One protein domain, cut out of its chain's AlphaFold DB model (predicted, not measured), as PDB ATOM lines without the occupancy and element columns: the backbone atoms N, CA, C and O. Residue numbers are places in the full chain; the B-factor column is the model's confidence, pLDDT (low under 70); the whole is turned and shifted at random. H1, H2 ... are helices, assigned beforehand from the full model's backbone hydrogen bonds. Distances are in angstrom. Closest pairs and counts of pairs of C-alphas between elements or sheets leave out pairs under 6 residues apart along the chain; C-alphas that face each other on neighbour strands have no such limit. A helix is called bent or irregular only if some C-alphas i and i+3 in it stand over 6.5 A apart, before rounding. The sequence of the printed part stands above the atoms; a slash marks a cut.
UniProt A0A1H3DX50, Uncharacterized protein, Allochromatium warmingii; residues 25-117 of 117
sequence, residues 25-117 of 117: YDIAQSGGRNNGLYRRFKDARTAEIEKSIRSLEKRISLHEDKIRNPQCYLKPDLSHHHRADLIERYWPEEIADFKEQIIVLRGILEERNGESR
ATOM      1  N   TYR A  25     -56.591  24.874  16.517       96.81
ATOM      2  CA  TYR A  25     -57.256  25.170  15.253       96.81
ATOM      3  C   TYR A  25     -58.758  24.858  15.301       96.81
ATOM      4  O   TYR A  25     -59.556  25.768  15.087       96.81
ATOM      5  N   ASP A  26     -59.145  23.629  15.658       95.88
ATOM      6  CA  ASP A  26     -60.554  23.199  15.700       95.88
ATOM      7  C   ASP A  26     -61.378  24.071  16.659       95.88
ATOM      8  O   ASP A  26     -62.507  24.479  16.362       95.88
ATOM      9  N   ILE A  27     -60.786  24.407  17.811       97.06
ATOM     10  CA  ILE A  27     -61.392  25.291  18.812       97.06
ATOM     11  C   ILE A  27     -61.582  26.697  18.232       97.06
ATOM     12  O   ILE A  27     -62.659  27.281  18.375       97.06
ATOM     13  N   ALA A  28     -60.565  27.246  17.563       97.06
ATOM     14  CA  ALA A  28     -60.633  28.571  16.958       97.06
ATOM     15  C   ALA A  28     -61.652  28.629  15.811       97.06
ATOM     16  O   ALA A  28     -62.426  29.588  15.733       97.06
ATOM     17  N   GLN A  29     -61.690  27.605  14.956       96.88
ATOM     18  CA  GLN A  29     -62.647  27.475  13.856       96.88
ATOM     19  C   GLN A  29     -64.090  27.422  14.381       96.88
ATOM     20  O   GLN A  29     -64.960  28.119  13.862       96.88
ATOM     21  N   SER A  30     -64.319  26.700  15.481       96.50
ATOM     22  CA  SER A  30     -65.635  26.538  16.123       96.50
ATOM     23  C   SER A  30     -66.118  27.760  16.923       96.50
ATOM     24  O   SER A  30     -67.169  27.701  17.557       96.50
ATOM     25  N   GLY A  31     -65.376  28.874  16.926       96.06
ATOM     26  CA  GLY A  31     -65.766  30.098  17.643       96.06
ATOM     27  C   GLY A  31     -65.153  30.268  19.035       96.06
ATOM     28  O   GLY A  31     -65.478  31.231  19.725       96.06
ATOM     29  N   GLY A  32     -64.265  29.366  19.453       96.75
ATOM     30  CA  GLY A  32     -63.626  29.385  20.766       96.75
ATOM     31  C   GLY A  32     -62.379  30.272  20.853       96.75
ATOM     32  O   GLY A  32     -62.233  31.290  20.167       96.75
ATOM     33  N   ARG A  33     -61.449  29.880  21.734       96.69
ATOM     34  CA  ARG A  33     -60.151  30.552  21.915       96.69
ATOM     35  C   ARG A  33     -59.450  30.721  20.562       96.69
ATOM     36  O   ARG A  33     -59.474  29.822  19.733       96.69
ATOM     37  N   ASN A  34     -58.836  31.884  20.342       97.56
ATOM     38  CA  ASN A  34     -58.191  32.273  19.081       97.56
ATOM     39  C   ASN A  34     -59.124  32.425  17.853       97.56
ATOM     40  O   ASN A  34     -58.622  32.643  16.751       97.56
ATOM     41  N   ASN A  35     -60.460  32.430  17.999       98.00
ATOM     42  CA  ASN A  35     -61.368  32.654  16.859       98.00
ATOM     43  C   ASN A  35     -61.120  33.987  16.128       98.00
ATOM     44  O   ASN A  35     -61.188  34.041  14.902       98.00
ATOM     45  N   GLY A  36     -60.771  35.056  16.853       98.12
ATOM     46  CA  GLY A  36     -60.407  36.336  16.236       98.12
ATOM     47  C   GLY A  36     -59.187  36.227  15.311       98.12
ATOM     48  O   GLY A  36     -59.171  36.826  14.235       98.12
ATOM     49  N   LEU A  37     -58.195  35.411  15.687       98.00
ATOM     50  CA  LEU A  37     -57.034  35.114  14.847       98.00
ATOM     51  C   LEU A  37     -57.447  34.293  13.622       98.00
ATOM     52  O   LEU A  37     -57.096  34.668  12.505       98.00
ATOM     53  N   TYR A  38     -58.227  33.223  13.819       98.25
ATOM     54  CA  TYR A  38     -58.736  32.399  12.720       98.25
ATOM     55  C   TYR A  38     -59.486  33.252  11.692       98.25
ATOM     56  O   TYR A  38     -59.124  33.273  10.521       98.25
ATOM     57  N   ARG A  39     -60.462  34.055  12.134       98.12
ATOM     58  CA  ARG A  39     -61.250  34.937  11.259       98.12
ATOM     59  C   ARG A  39     -60.400  35.943  10.491       98.12
ATOM     60  O   ARG A  39     -60.741  36.271   9.362       98.12
ATOM     61  N   ARG A  40     -59.325  36.446  11.100       97.94
ATOM     62  CA  ARG A  40     -58.402  37.372  10.441       97.94
ATOM     63  C   ARG A  40     -57.610  36.690   9.326       97.94
ATOM     64  O   ARG A  40     -57.370  37.314   8.299       97.94
ATOM     65  N   PHE A  41     -57.171  35.453   9.540       97.81
ATOM     66  CA  PHE A  41     -56.231  34.779   8.643       97.81
ATOM     67  C   PHE A  41     -56.868  33.760   7.695       97.81
ATOM     68  O   PHE A  41     -56.220  33.404   6.712       97.81
ATOM     69  N   LYS A  42     -58.121  33.338   7.916       96.38
ATOM     70  CA  LYS A  42     -58.806  32.343   7.073       96.38
ATOM     71  C   LYS A  42     -58.837  32.725   5.589       96.38
ATOM     72  O   LYS A  42     -58.677  31.850   4.749       96.38
ATOM     73  N   ASP A  43     -58.896  34.024   5.282       95.56
ATOM     74  CA  ASP A  43     -58.911  34.564   3.912       95.56
ATOM     75  C   ASP A  43     -57.578  35.254   3.530       95.56
ATOM     76  O   ASP A  43     -57.420  35.768   2.424       95.56
ATOM     77  N   ALA A  44     -56.593  35.288   4.437       96.69
ATOM     78  CA  ALA A  44     -55.300  35.935   4.197       96.69
ATOM     79  C   ALA A  44     -54.427  35.124   3.227       96.69
ATOM     80  O   ALA A  44     -54.567  33.909   3.105       96.69
ATOM     81  N   ARG A  45     -53.457  35.755   2.559       96.94
ATOM     82  CA  ARG A  45     -52.556  35.037   1.633       96.94
ATOM     83  C   ARG A  45     -51.635  34.073   2.389       96.94
ATOM     84  O   ARG A  45     -51.163  34.403   3.474       96.94
ATOM     85  N   THR A  46     -51.291  32.933   1.785       97.06
ATOM     86  CA  THR A  46     -50.368  31.937   2.375       97.06
ATOM     87  C   THR A  46     -49.064  32.566   2.876       97.06
ATOM     88  O   THR A  46     -48.693  32.384   4.031       97.06
ATOM     89  N   ALA A  47     -48.431  33.421   2.065       97.25
ATOM     90  CA  ALA A  47     -47.202  34.118   2.451       97.25
ATOM     91  C   ALA A  47     -47.364  35.036   3.683       97.25
ATOM     92  O   ALA A  47     -46.408  35.249   4.431       97.25
ATOM     93  N   GLU A  48     -48.559  35.592   3.906       98.06
ATOM     94  CA  GLU A  48     -48.855  36.413   5.084       98.06
ATOM     95  C   GLU A  48     -48.970  35.550   6.344       98.06
ATOM     96  O   GLU A  48     -48.382  35.885   7.374       98.06
ATOM     97  N   ILE A  49     -49.656  34.407   6.243       98.12
ATOM     98  CA  ILE A  49     -49.773  33.429   7.330       98.12
ATOM     99  C   ILE A  49     -48.387  32.918   7.730       98.12
ATOM    100  O   ILE A  49     -48.017  32.978   8.902       98.12
ATOM    101  N   GLU A  50     -47.570  32.503   6.761       98.19
ATOM    102  CA  GLU A  50     -46.200  32.045   7.013       98.19
ATOM    103  C   GLU A  50     -45.325  33.134   7.646       98.19
ATOM    104  O   GLU A  50     -44.528  32.863   8.547       98.19
ATOM    105  N   LYS A  51     -45.465  34.391   7.200       98.44
ATOM    106  CA  LYS A  51     -44.762  35.525   7.813       98.44
ATOM    107  C   LYS A  51     -45.179  35.704   9.272       98.44
ATOM    108  O   LYS A  51     -44.314  35.961  10.112       98.44
ATOM    109  N   SER A  52     -46.469  35.562   9.572       98.38
ATOM    110  CA  SER A  52     -46.989  35.627  10.936       98.38
ATOM    111  C   SER A  52     -46.432  34.495  11.803       98.38
ATOM    112  O   SER A  52     -45.916  34.769  12.885       98.38
ATOM    113  N   ILE A  53     -46.411  33.253  11.299       98.50
ATOM    114  CA  ILE A  53     -45.800  32.098  11.985       98.50
ATOM    115  C   ILE A  53     -44.331  32.384  12.320       98.50
ATOM    116  O   ILE A  53     -43.955  32.326  13.488       98.50
ATOM    117  N   ARG A  54     -43.519  32.804  11.337       98.69
ATOM    118  CA  ARG A  54     -42.102  33.147  11.571       98.69
ATOM    119  C   ARG A  54     -41.930  34.256  12.610       98.69
ATOM    120  O   ARG A  54     -40.945  34.278  13.344       98.69
ATOM    121  N   SER A  55     -42.856  35.213  12.663       98.62
ATOM    122  CA  SER A  55     -42.828  36.278  13.668       98.62
ATOM    123  C   SER A  55     -43.133  35.754  15.071       98.62
ATOM    124  O   SER A  55     -42.498  36.195  16.026       98.62
ATOM    125  N   LEU A  56     -44.089  34.835  15.208       98.56
ATOM    126  CA  LEU A  56     -44.419  34.201  16.485       98.56
ATOM    127  C   LEU A  56     -43.274  33.305  16.970       98.56
ATOM    128  O   LEU A  56     -42.880  33.410  18.127       98.56
ATOM    129  N   GLU A  57     -42.662  32.521  16.082       98.69
ATOM    130  CA  GLU A  57     -41.487  31.692  16.395       98.69
ATOM    131  C   GLU A  57     -40.316  32.540  16.922       98.69
ATOM    132  O   GLU A  57     -39.693  32.194  17.926       98.69
ATOM    133  N   LYS A  58     -40.065  33.713  16.323       98.69
ATOM    134  CA  LYS A  58     -39.069  34.670  16.837       98.69
ATOM    135  C   LYS A  58     -39.403  35.179  18.242       98.69
ATOM    136  O   LYS A  58     -38.498  35.338  19.057       98.69
ATOM    137  N   ARG A  59     -40.681  35.448  18.536       98.50
ATOM    138  CA  ARG A  59     -41.119  35.893  19.872       98.50
ATOM    139  C   ARG A  59     -40.981  34.783  20.912       98.50
ATOM    140  O   ARG A  59     -40.535  35.072  22.017       98.50
ATOM    141  N   ILE A  60     -41.305  33.541  20.547       98.62
ATOM    142  CA  ILE A  60     -41.071  32.363  21.392       98.62
ATOM    143  C   ILE A  60     -39.587  32.272  21.737       98.62
ATOM    144  O   ILE A  60     -39.243  32.286  22.913       98.62
ATOM    145  N   SER A  61     -38.710  32.285  20.729       98.50
ATOM    146  CA  SER A  61     -37.261  32.206  20.940       98.50
ATOM    147  C   SER A  61     -36.736  33.337  21.833       98.50
ATOM    148  O   SER A  61     -35.913  33.094  22.713       98.50
ATOM    149  N   LEU A  62     -37.255  34.559  21.673       98.38
ATOM    150  CA  LEU A  62     -36.911  35.684  22.545       98.38
ATOM    151  C   LEU A  62     -37.344  35.449  23.999       98.38
ATOM    152  O   LEU A  62     -36.592  35.783  24.908       98.38
ATOM    153  N   HIS A  63     -38.543  34.917  24.247       98.44
ATOM    154  CA  HIS A  63     -38.985  34.619  25.613       98.44
ATOM    155  C   HIS A  63     -38.238  33.438  26.226       98.44
ATOM    156  O   HIS A  63     -37.886  33.497  27.400       98.44
ATOM    157  N   GLU A  64     -37.923  32.411  25.442       98.44
ATOM    158  CA  GLU A  64     -37.063  31.312  25.885       98.44
ATOM    159  C   GLU A  64     -35.671  31.824  26.273       98.44
ATOM    160  O   GLU A  64     -35.125  31.413  27.297       98.44
ATOM    161  N   ASP A  65     -35.109  32.765  25.507       98.44
ATOM    162  CA  ASP A  65     -33.827  33.369  25.864       98.44
ATOM    163  C   ASP A  65     -33.926  34.291  27.080       98.44
ATOM    164  O   ASP A  65     -33.044  34.272  27.930       98.44
ATOM    165  N   LYS A  66     -35.032  35.024  27.240       97.69
ATOM    166  CA  LYS A  66     -35.312  35.797  28.459       97.69
ATOM    167  C   LYS A  66     -35.374  34.915  29.706       97.69
ATOM    168  O   LYS A  66     -34.837  35.304  30.736       97.69
ATOM    169  N   ILE A  67     -35.984  33.733  29.616       97.56
ATOM    170  CA  ILE A  67     -36.031  32.755  30.715       97.56
ATOM    171  C   ILE A  67     -34.633  32.193  31.002       97.56
ATOM    172  O   ILE A  67     -34.256  32.053  32.163       97.56
ATOM    173  N   ARG A  68     -33.847  31.888  29.959       97.88
ATOM    174  CA  ARG A  68     -32.486  31.339  30.094       97.88
ATOM    175  C   ARG A  68     -31.483  32.363  30.629       97.88
ATOM    176  O   ARG A  68     -30.619  32.017  31.428       97.88
ATOM    177  N   ASN A  69     -31.593  33.607  30.170       97.00
ATOM    178  CA  ASN A  69     -30.644  34.695  30.391       97.00
ATOM    179  C   ASN A  69     -31.337  35.963  30.933       97.00
ATOM    180  O   ASN A  69     -31.186  37.046  30.357       97.00
ATOM    181  N   PRO A  70     -32.095  35.890  32.041       94.69
ATOM    182  CA  PRO A  70     -32.930  36.998  32.507       94.69
ATOM    183  C   PRO A  70     -32.131  38.267  32.823       94.69
ATOM    184  O   PRO A  70     -32.634  39.374  32.651       94.69
ATOM    185  N   GLN A  71     -30.874  38.138  33.241       94.25
ATOM    186  CA  GLN A  71     -29.962  39.254  33.497       94.25
ATOM    187  C   GLN A  71     -29.672  40.121  32.263       94.25
ATOM    188  O   GLN A  71     -29.386  41.303  32.418       94.25
ATOM    189  N   CYS A  72     -29.772  39.568  31.049       95.25
ATOM    190  CA  CYS A  72     -29.546  40.315  29.808       95.25
ATOM    191  C   CYS A  72     -30.738  41.211  29.431       95.25
ATOM    192  O   CYS A  72     -30.595  42.114  28.610       95.25
ATOM    193  N   TYR A  73     -31.916  40.960  30.014       95.44
ATOM    194  CA  TYR A  73     -33.178  41.593  29.618       95.44
ATOM    195  C   TYR A  73     -33.870  42.354  30.746       95.44
ATOM    196  O   TYR A  73     -34.648  43.273  30.484       95.44
ATOM    197  N   LEU A  74     -33.634  41.959  31.996       94.38
ATOM    198  CA  LEU A  74     -34.253  42.564  33.165       94.38
ATOM    199  C   LEU A  74     -33.334  43.609  33.774       94.38
ATOM    200  O   LEU A  74     -32.138  43.383  33.952       94.38
ATOM    201  N   LYS A  75     -33.929  44.729  34.175       93.44
ATOM    202  CA  LYS A  75     -33.204  45.766  34.901       93.44
ATOM    203  C   LYS A  75     -32.698  45.233  36.253       93.44
ATOM    204  O   LYS A  75     -33.363  44.389  36.866       93.44
ATOM    205  N   PRO A  76     -31.532  45.695  36.729       89.62
ATOM    206  CA  PRO A  76     -30.947  45.216  37.981       89.62
ATOM    207  C   PRO A  76     -31.745  45.645  39.221       89.62
ATOM    208  O   PRO A  76     -31.739  44.927  40.212       89.62
ATOM    209  N   ASP A  77     -32.463  46.766  39.152       93.69
ATOM    210  CA  ASP A  77     -33.296  47.332  40.223       93.69
ATOM    211  C   ASP A  77     -34.695  46.698  40.322       93.69
ATOM    212  O   ASP A  77     -35.487  47.044  41.199       93.69
ATOM    213  N   LEU A  78     -35.012  45.754  39.436       94.56
ATOM    214  CA  LEU A  78     -36.283  45.048  39.451       94.56
ATOM    215  C   LEU A  78     -36.398  44.166  40.703       94.56
ATOM    216  O   LEU A  78     -35.519  43.344  40.970       94.56
ATOM    217  N   SER A  79     -37.509  44.293  41.436       95.50
ATOM    218  CA  SER A  79     -37.734  43.512  42.657       95.50
ATOM    219  C   SER A  79     -37.690  42.005  42.389       95.50
ATOM    220  O   SER A  79     -38.102  41.529  41.327       95.50
ATOM    221  N   HIS A  80     -37.229  41.236  43.379       93.38
ATOM    222  CA  HIS A  80     -37.144  39.777  43.276       93.38
ATOM    223  C   HIS A  80     -38.487  39.136  42.909       93.38
ATOM    224  O   HIS A  80     -38.526  38.272  42.039       93.38
ATOM    225  N   HIS A  81     -39.584  39.610  43.508       95.94
ATOM    226  CA  HIS A  81     -40.926  39.117  43.203       95.94
ATOM    227  C   HIS A  81     -41.310  39.362  41.740       95.94
ATOM    228  O   HIS A  81     -41.788  38.460  41.064       95.94
ATOM    229  N   HIS A  82     -41.085  40.573  41.225       95.81
ATOM    230  CA  HIS A  82     -41.450  40.888  39.844       95.81
ATOM    231  C   HIS A  82     -40.565  40.144  38.836       95.81
ATOM    232  O   HIS A  82     -41.037  39.705  37.792       95.81
ATOM    233  N   ARG A  83     -39.280  39.952  39.160       95.88
ATOM    234  CA  ARG A  83     -38.375  39.106  38.374       95.88
ATOM    235  C   ARG A  83     -38.877  37.660  38.307       95.88
ATOM    236  O   ARG A  83     -38.899  37.103  37.214       95.88
ATOM    237  N   ALA A  84     -39.264  37.082  39.443       96.19
ATOM    238  CA  ALA A  84     -39.795  35.722  39.503       96.19
ATOM    239  C   ALA A  84     -41.088  35.596  38.687       96.19
ATOM    240  O   ALA A  84     -41.175  34.724  37.832       96.19
ATOM    241  N   ASP A  85     -42.031  36.533  38.839       97.62
ATOM    242  CA  ASP A  85     -43.297  36.529  38.091       97.62
ATOM    243  C   ASP A  85     -43.089  36.535  36.564       97.62
ATOM    244  O   ASP A  85     -43.759  35.808  35.828       97.62
ATOM    245  N   LEU A  86     -42.111  37.308  36.078       97.81
ATOM    246  CA  LEU A  86     -41.775  37.344  34.654       97.81
ATOM    247  C   LEU A  86     -41.226  36.007  34.138       97.81
ATOM    248  O   LEU A  86     -41.607  35.570  33.051       97.81
ATOM    249  N   ILE A  87     -40.330  35.380  34.903       97.31
ATOM    250  CA  ILE A  87     -39.615  34.160  34.504       97.31
ATOM    251  C   ILE A  87     -40.500  32.921  34.645       97.31
ATOM    252  O   ILE A  87     -40.506  32.067  33.762       97.31
ATOM    253  N   GLU A  88     -41.219  32.815  35.758       97.56
ATOM    254  CA  GLU A  88     -41.913  31.593  36.168       97.56
ATOM    255  C   GLU A  88     -43.340  31.519  35.625       97.56
ATOM    256  O   GLU A  88     -43.867  30.421  35.453       97.56
ATOM    257  N   ARG A  89     -43.956  32.669  35.329       98.06
ATOM    258  CA  ARG A  89     -45.354  32.736  34.895       98.06
ATOM    259  C   ARG A  89     -45.519  33.433  33.553       98.06
ATOM    260  O   ARG A  89     -45.898  32.791  32.580       98.06
ATOM    261  N   TYR A  90     -45.191  34.721  33.473       97.81
ATOM    262  CA  TYR A  90     -45.582  35.548  32.329       97.81
ATOM    263  C   TYR A  90     -44.945  35.109  31.001       97.81
ATOM    264  O   TYR A  90     -45.649  34.901  30.016       97.81
ATOM    265  N   TRP A  91     -43.617  34.948  30.933       98.31
ATOM    266  CA  TRP A  91     -42.976  34.503  29.686       98.31
ATOM    267  C   TRP A  91     -43.362  33.072  29.283       98.31
ATOM    268  O   TRP A  91     -43.606  32.863  28.093       98.31
ATOM    269  N   PRO A  92     -43.462  32.096  30.209       98.62
ATOM    270  CA  PRO A  92     -44.030  30.786  29.898       98.62
ATOM    271  C   PRO A  92     -45.461  30.835  29.341       98.62
ATOM    272  O   PRO A  92     -45.743  30.150  28.357       98.62
ATOM    273  N   GLU A  93     -46.343  31.655  29.922       98.44
ATOM    274  CA  GLU A  93     -47.722  31.840  29.444       98.44
ATOM    275  C   GLU A  93     -47.753  32.423  28.022       98.44
ATOM    276  O   GLU A  93     -48.395  31.855  27.140       98.44
ATOM    277  N   GLU A  94     -46.977  33.476  27.745       98.38
ATOM    278  CA  GLU A  94     -46.878  34.058  26.395       98.38
ATOM    279  C   GLU A  94     -46.350  33.041  25.364       98.38
ATOM    280  O   GLU A  94     -46.826  32.989  24.228       98.38
ATOM    281  N   ILE A  95     -45.380  32.197  25.742       98.56
ATOM    282  CA  ILE A  95     -44.884  31.118  24.872       98.56
ATOM    283  C   ILE A  95     -46.006  30.126  24.548       98.56
ATOM    284  O   ILE A  95     -46.125  29.710  23.391       98.56
ATOM    285  N   ALA A  96     -46.804  29.726  25.541       98.19
ATOM    286  CA  ALA A  96     -47.929  28.818  25.333       98.19
ATOM    287  C   ALA A  96     -48.954  29.433  24.367       98.19
ATOM    288  O   ALA A  96     -49.325  28.792  23.381       98.19
ATOM    289  N   ASP A  97     -49.300  30.705  24.563       98.06
ATOM    290  CA  ASP A  97     -50.222  31.434  23.694       98.06
ATOM    291  C   ASP A  97     -49.704  31.539  22.256       98.06
ATOM    292  O   ASP A  97     -50.444  31.280  21.304       98.06
ATOM    293  N   PHE A  98     -48.422  31.849  22.048       98.50
ATOM    294  CA  PHE A  98     -47.860  31.889  20.693       98.50
ATOM    295  C   PHE A  98     -47.834  30.515  20.031       98.50
ATOM    296  O   PHE A  98     -48.073  30.426  18.825       98.50
ATOM    297  N   LYS A  99     -47.584  29.441  20.789       98.31
ATOM    298  CA  LYS A  99     -47.656  28.069  20.267       98.31
ATOM    299  C   LYS A  99     -49.075  27.724  19.822       98.31
ATOM    300  O   LYS A  99     -49.239  27.193  18.725       98.31
ATOM    301  N   GLU A 100     -50.095  28.082  20.601       97.94
ATOM    302  CA  GLU A 100     -51.495  27.905  20.196       97.94
ATOM    303  C   GLU A 100     -51.828  28.689  18.922       97.94
ATOM    304  O   GLU A 100     -52.417  28.139  17.993       97.94
ATOM    305  N   GLN A 101     -51.406  29.953  18.835       98.56
ATOM    306  CA  GLN A 101     -51.621  30.776  17.642       98.56
ATOM    307  C   GLN A 101     -50.935  30.175  16.405       98.56
ATOM    308  O   GLN A 101     -51.530  30.151  15.329       98.56
ATOM    309  N   ILE A 102     -49.715  29.639  16.544       98.56
ATOM    310  CA  ILE A 102     -49.026  28.923  15.459       98.56
ATOM    311  C   ILE A 102     -49.827  27.692  15.023       98.56
ATOM    312  O   ILE A 102     -49.957  27.475  13.820       98.56
ATOM    313  N   ILE A 103     -50.381  26.911  15.957       98.25
ATOM    314  CA  ILE A 103     -51.217  25.743  15.632       98.25
ATOM    315  C   ILE A 103     -52.437  26.170  14.808       98.25
ATOM    316  O   ILE A 103     -52.710  25.557  13.779       98.25
ATOM    317  N   VAL A 104     -53.122  27.252  15.192       98.19
ATOM    318  CA  VAL A 104     -54.250  27.792  14.409       98.19
ATOM    319  C   VAL A 104     -53.808  28.177  12.997       98.19
ATOM    320  O   VAL A 104     -54.443  27.791  12.021       98.19
ATOM    321  N   LEU A 105     -52.711  28.928  12.870       98.31
ATOM    322  CA  LEU A 105     -52.219  29.388  11.569       98.31
ATOM    323  C   LEU A 105     -51.767  28.231  10.667       98.31
ATOM    324  O   LEU A 105     -52.008  28.275   9.464       98.31
ATOM    325  N   ARG A 106     -51.136  27.196  11.234       97.88
ATOM    326  CA  ARG A 106     -50.762  25.980  10.499       97.88
ATOM    327  C   ARG A 106     -51.992  25.191  10.057       97.88
ATOM    328  O   ARG A 106     -52.039  24.805   8.895       97.88
ATOM    329  N   GLY A 107     -53.008  25.067  10.912       97.00
ATOM    330  CA  GLY A 107     -54.276  24.425  10.552       97.00
ATOM    331  C   GLY A 107     -54.960  25.082   9.347       97.00
ATOM    332  O   GLY A 107     -55.391  24.384   8.437       97.00
ATOM    333  N   ILE A 108     -54.946  26.421   9.255       96.88
ATOM    334  CA  ILE A 108     -55.465  27.146   8.075       96.88
ATOM    335  C   ILE A 108     -54.689  26.776   6.796       96.88
ATOM    336  O   ILE A 108     -55.276  26.651   5.724       96.88
ATOM    337  N   LEU A 109     -53.362  26.629   6.873       96.31
ATOM    338  CA  LEU A 109     -52.549  26.240   5.712       96.31
ATOM    339  C   LEU A 109     -52.793  24.785   5.300       96.31
ATOM    340  O   LEU A 109     -52.835  24.485   4.107       96.31
ATOM    341  N   GLU A 110     -52.943  23.893   6.276       94.75
ATOM    342  CA  GLU A 110     -53.225  22.476   6.052       94.75
ATOM    343  C   GLU A 110     -54.597  22.270   5.400       94.75
ATOM    344  O   GLU A 110     -54.675  21.543   4.409       94.75
ATOM    345  N   GLU A 111     -55.637  22.969   5.872       93.94
ATOM    346  CA  GLU A 111     -56.984  22.960   5.274       93.94
ATOM    347  C   GLU A 111     -56.925  23.319   3.779       93.94
ATOM    348  O   GLU A 111     -57.358  22.542   2.929       93.94
ATOM    349  N   ARG A 112     -56.254  24.424   3.427       92.31
ATOM    350  CA  ARG A 112     -56.105  24.878   2.028       92.31
ATOM    351  C   ARG A 112     -55.368  23.889   1.130       92.31
ATOM    352  O   ARG A 112     -55.706  23.724  -0.042       92.31
ATOM    353  N   ASN A 113     -54.326  23.258   1.663       87.25
ATOM    354  CA  ASN A 113     -53.546  22.269   0.923       87.25
ATOM    355  C   ASN A 113     -54.326  20.959   0.732       87.25
ATOM    356  O   ASN A 113     -54.091  20.253  -0.249       87.25
ATOM    357  N   GLY A 114     -55.241  20.639   1.654       77.56
ATOM    358  CA  GLY A 114     -56.172  19.518   1.549       77.56
ATOM    359  C   GLY A 114     -57.285  19.753   0.525       77.56
ATOM    360  O   GLY A 114     -57.612  18.831  -0.211       77.56
ATOM    361  N   GLU A 115     -57.804  20.980   0.424       62.56
ATOM    362  CA  GLU A 115     -58.820  21.379  -0.569       62.56
ATOM    363  C   GLU A 115     -58.279  21.480  -2.005       62.56
ATOM    364  O   GLU A 115     -59.044  21.448  -2.965       62.56
ATOM    365  N   SER A 116     -56.959  21.605  -2.169       56.44
ATOM    366  CA  SER A 116     -56.305  21.708  -3.483       56.44
ATOM    367  C   SER A 116     -56.021  20.346  -4.149       56.44
ATOM    368  O   SER A 116     -55.348  20.312  -5.182       56.44
ATOM    369  N   ARG A 117     -56.472  19.229  -3.558       42.50
ATOM    370  CA  ARG A 117     -56.345  17.860  -4.092       42.50
ATOM    371  C   ARG A 117     -57.679  17.334  -4.598       42.50
ATOM    372  O   ARG A 117     -57.638  16.612  -5.618       42.50
TER     373      ARG A 117
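AT A GLANCE: This is residues 25 to 117 of the 117 residues of an uncharacterized protein of Allochromatium warmingii (UniProt A0A1H3DX50). Two long helices, H3 and the bent but nearly straight H4, lie side by side and run opposite ways as a narrow rod, with a long loop joining them at one end. The two short helices H1 and H2 pack on the H4b arm of H4, away from that loop. The printed part has 93 residues with four named helices, H1, H2, H3 and H4 in that order, and no named strand; its class is all helix. The whole is loose, with a radius of gyration of the C-alphas of 16.6 A, and it spans 56 by 25 by 16 A.

IN THESE COORDINATES: Begin with the longest helix, H4, residues 80 to 115, and find C-alpha 80 at (-37.144, 39.777, 43.276). By its hydrogen bonds it was assigned as one helix, but it is bent: C-alphas 88 and 91 are 7.2 A apart. Its arm H4a, residues 80 to 88, is 11.8 A long from first to last C-alpha, and its arm H4b, residues 91 to 115, is 36.6 A long and ends at C-alpha 115 at (-58.820, 21.379, -0.569). H3, residues 46 to 68, is 33.0 A long and begins at C-alpha 46 at (-50.368, 31.937, 2.375). Look earlier in the chain for H1, residues 25 to 29, and H2, residues 35 to 41.

HOW THE PARTS SIT: H4 is the hub, touching three other helices. Its arms stand at a shallow tilt of 21 degrees. H4b touches H3 at a shallow tilt of 22 degrees, opposite ways; look at Ile 60 and Ile 95, whose C-alphas are the closest, 5.3 A apart. With residues 101 to 108 alone, H4b touches H2 at a steep tilt of 55 degrees, the same way, closest at the C-alphas of Tyr 38 and Val 104, 6.6 A. With residues 103 to 108 alone, it touches H1, closest at the C-alphas of Tyr 25 and Val 104, 4.1 A. H1 and H2 touch, closest at the C-alphas of Ala 28 and Asn 35, 4.1 A. H3 and H4a are close but not clearly touching, closest at the C-alphas of Ile 67 and Ile 87, 5.4 A. H1 and H3 are apart. In H1, H2, H3, H4a and H4b every O i to N i+4 pair is within hydrogen-bond range.

THE WHOLE: The C-alphas farthest apart are those of Asp 77 and Arg 117, 58.0 A. The printed part has no cut. The link from H3 to H4, residues 69 to 79, is long, and residues 76 to 81, of which 80 and 81 belong to H4a, stand free. The links H1 to H2 and H2 to H3 are tight. The mean pLDDT of the printed part is 95.4; look at residues 115 to 117 for values under 70.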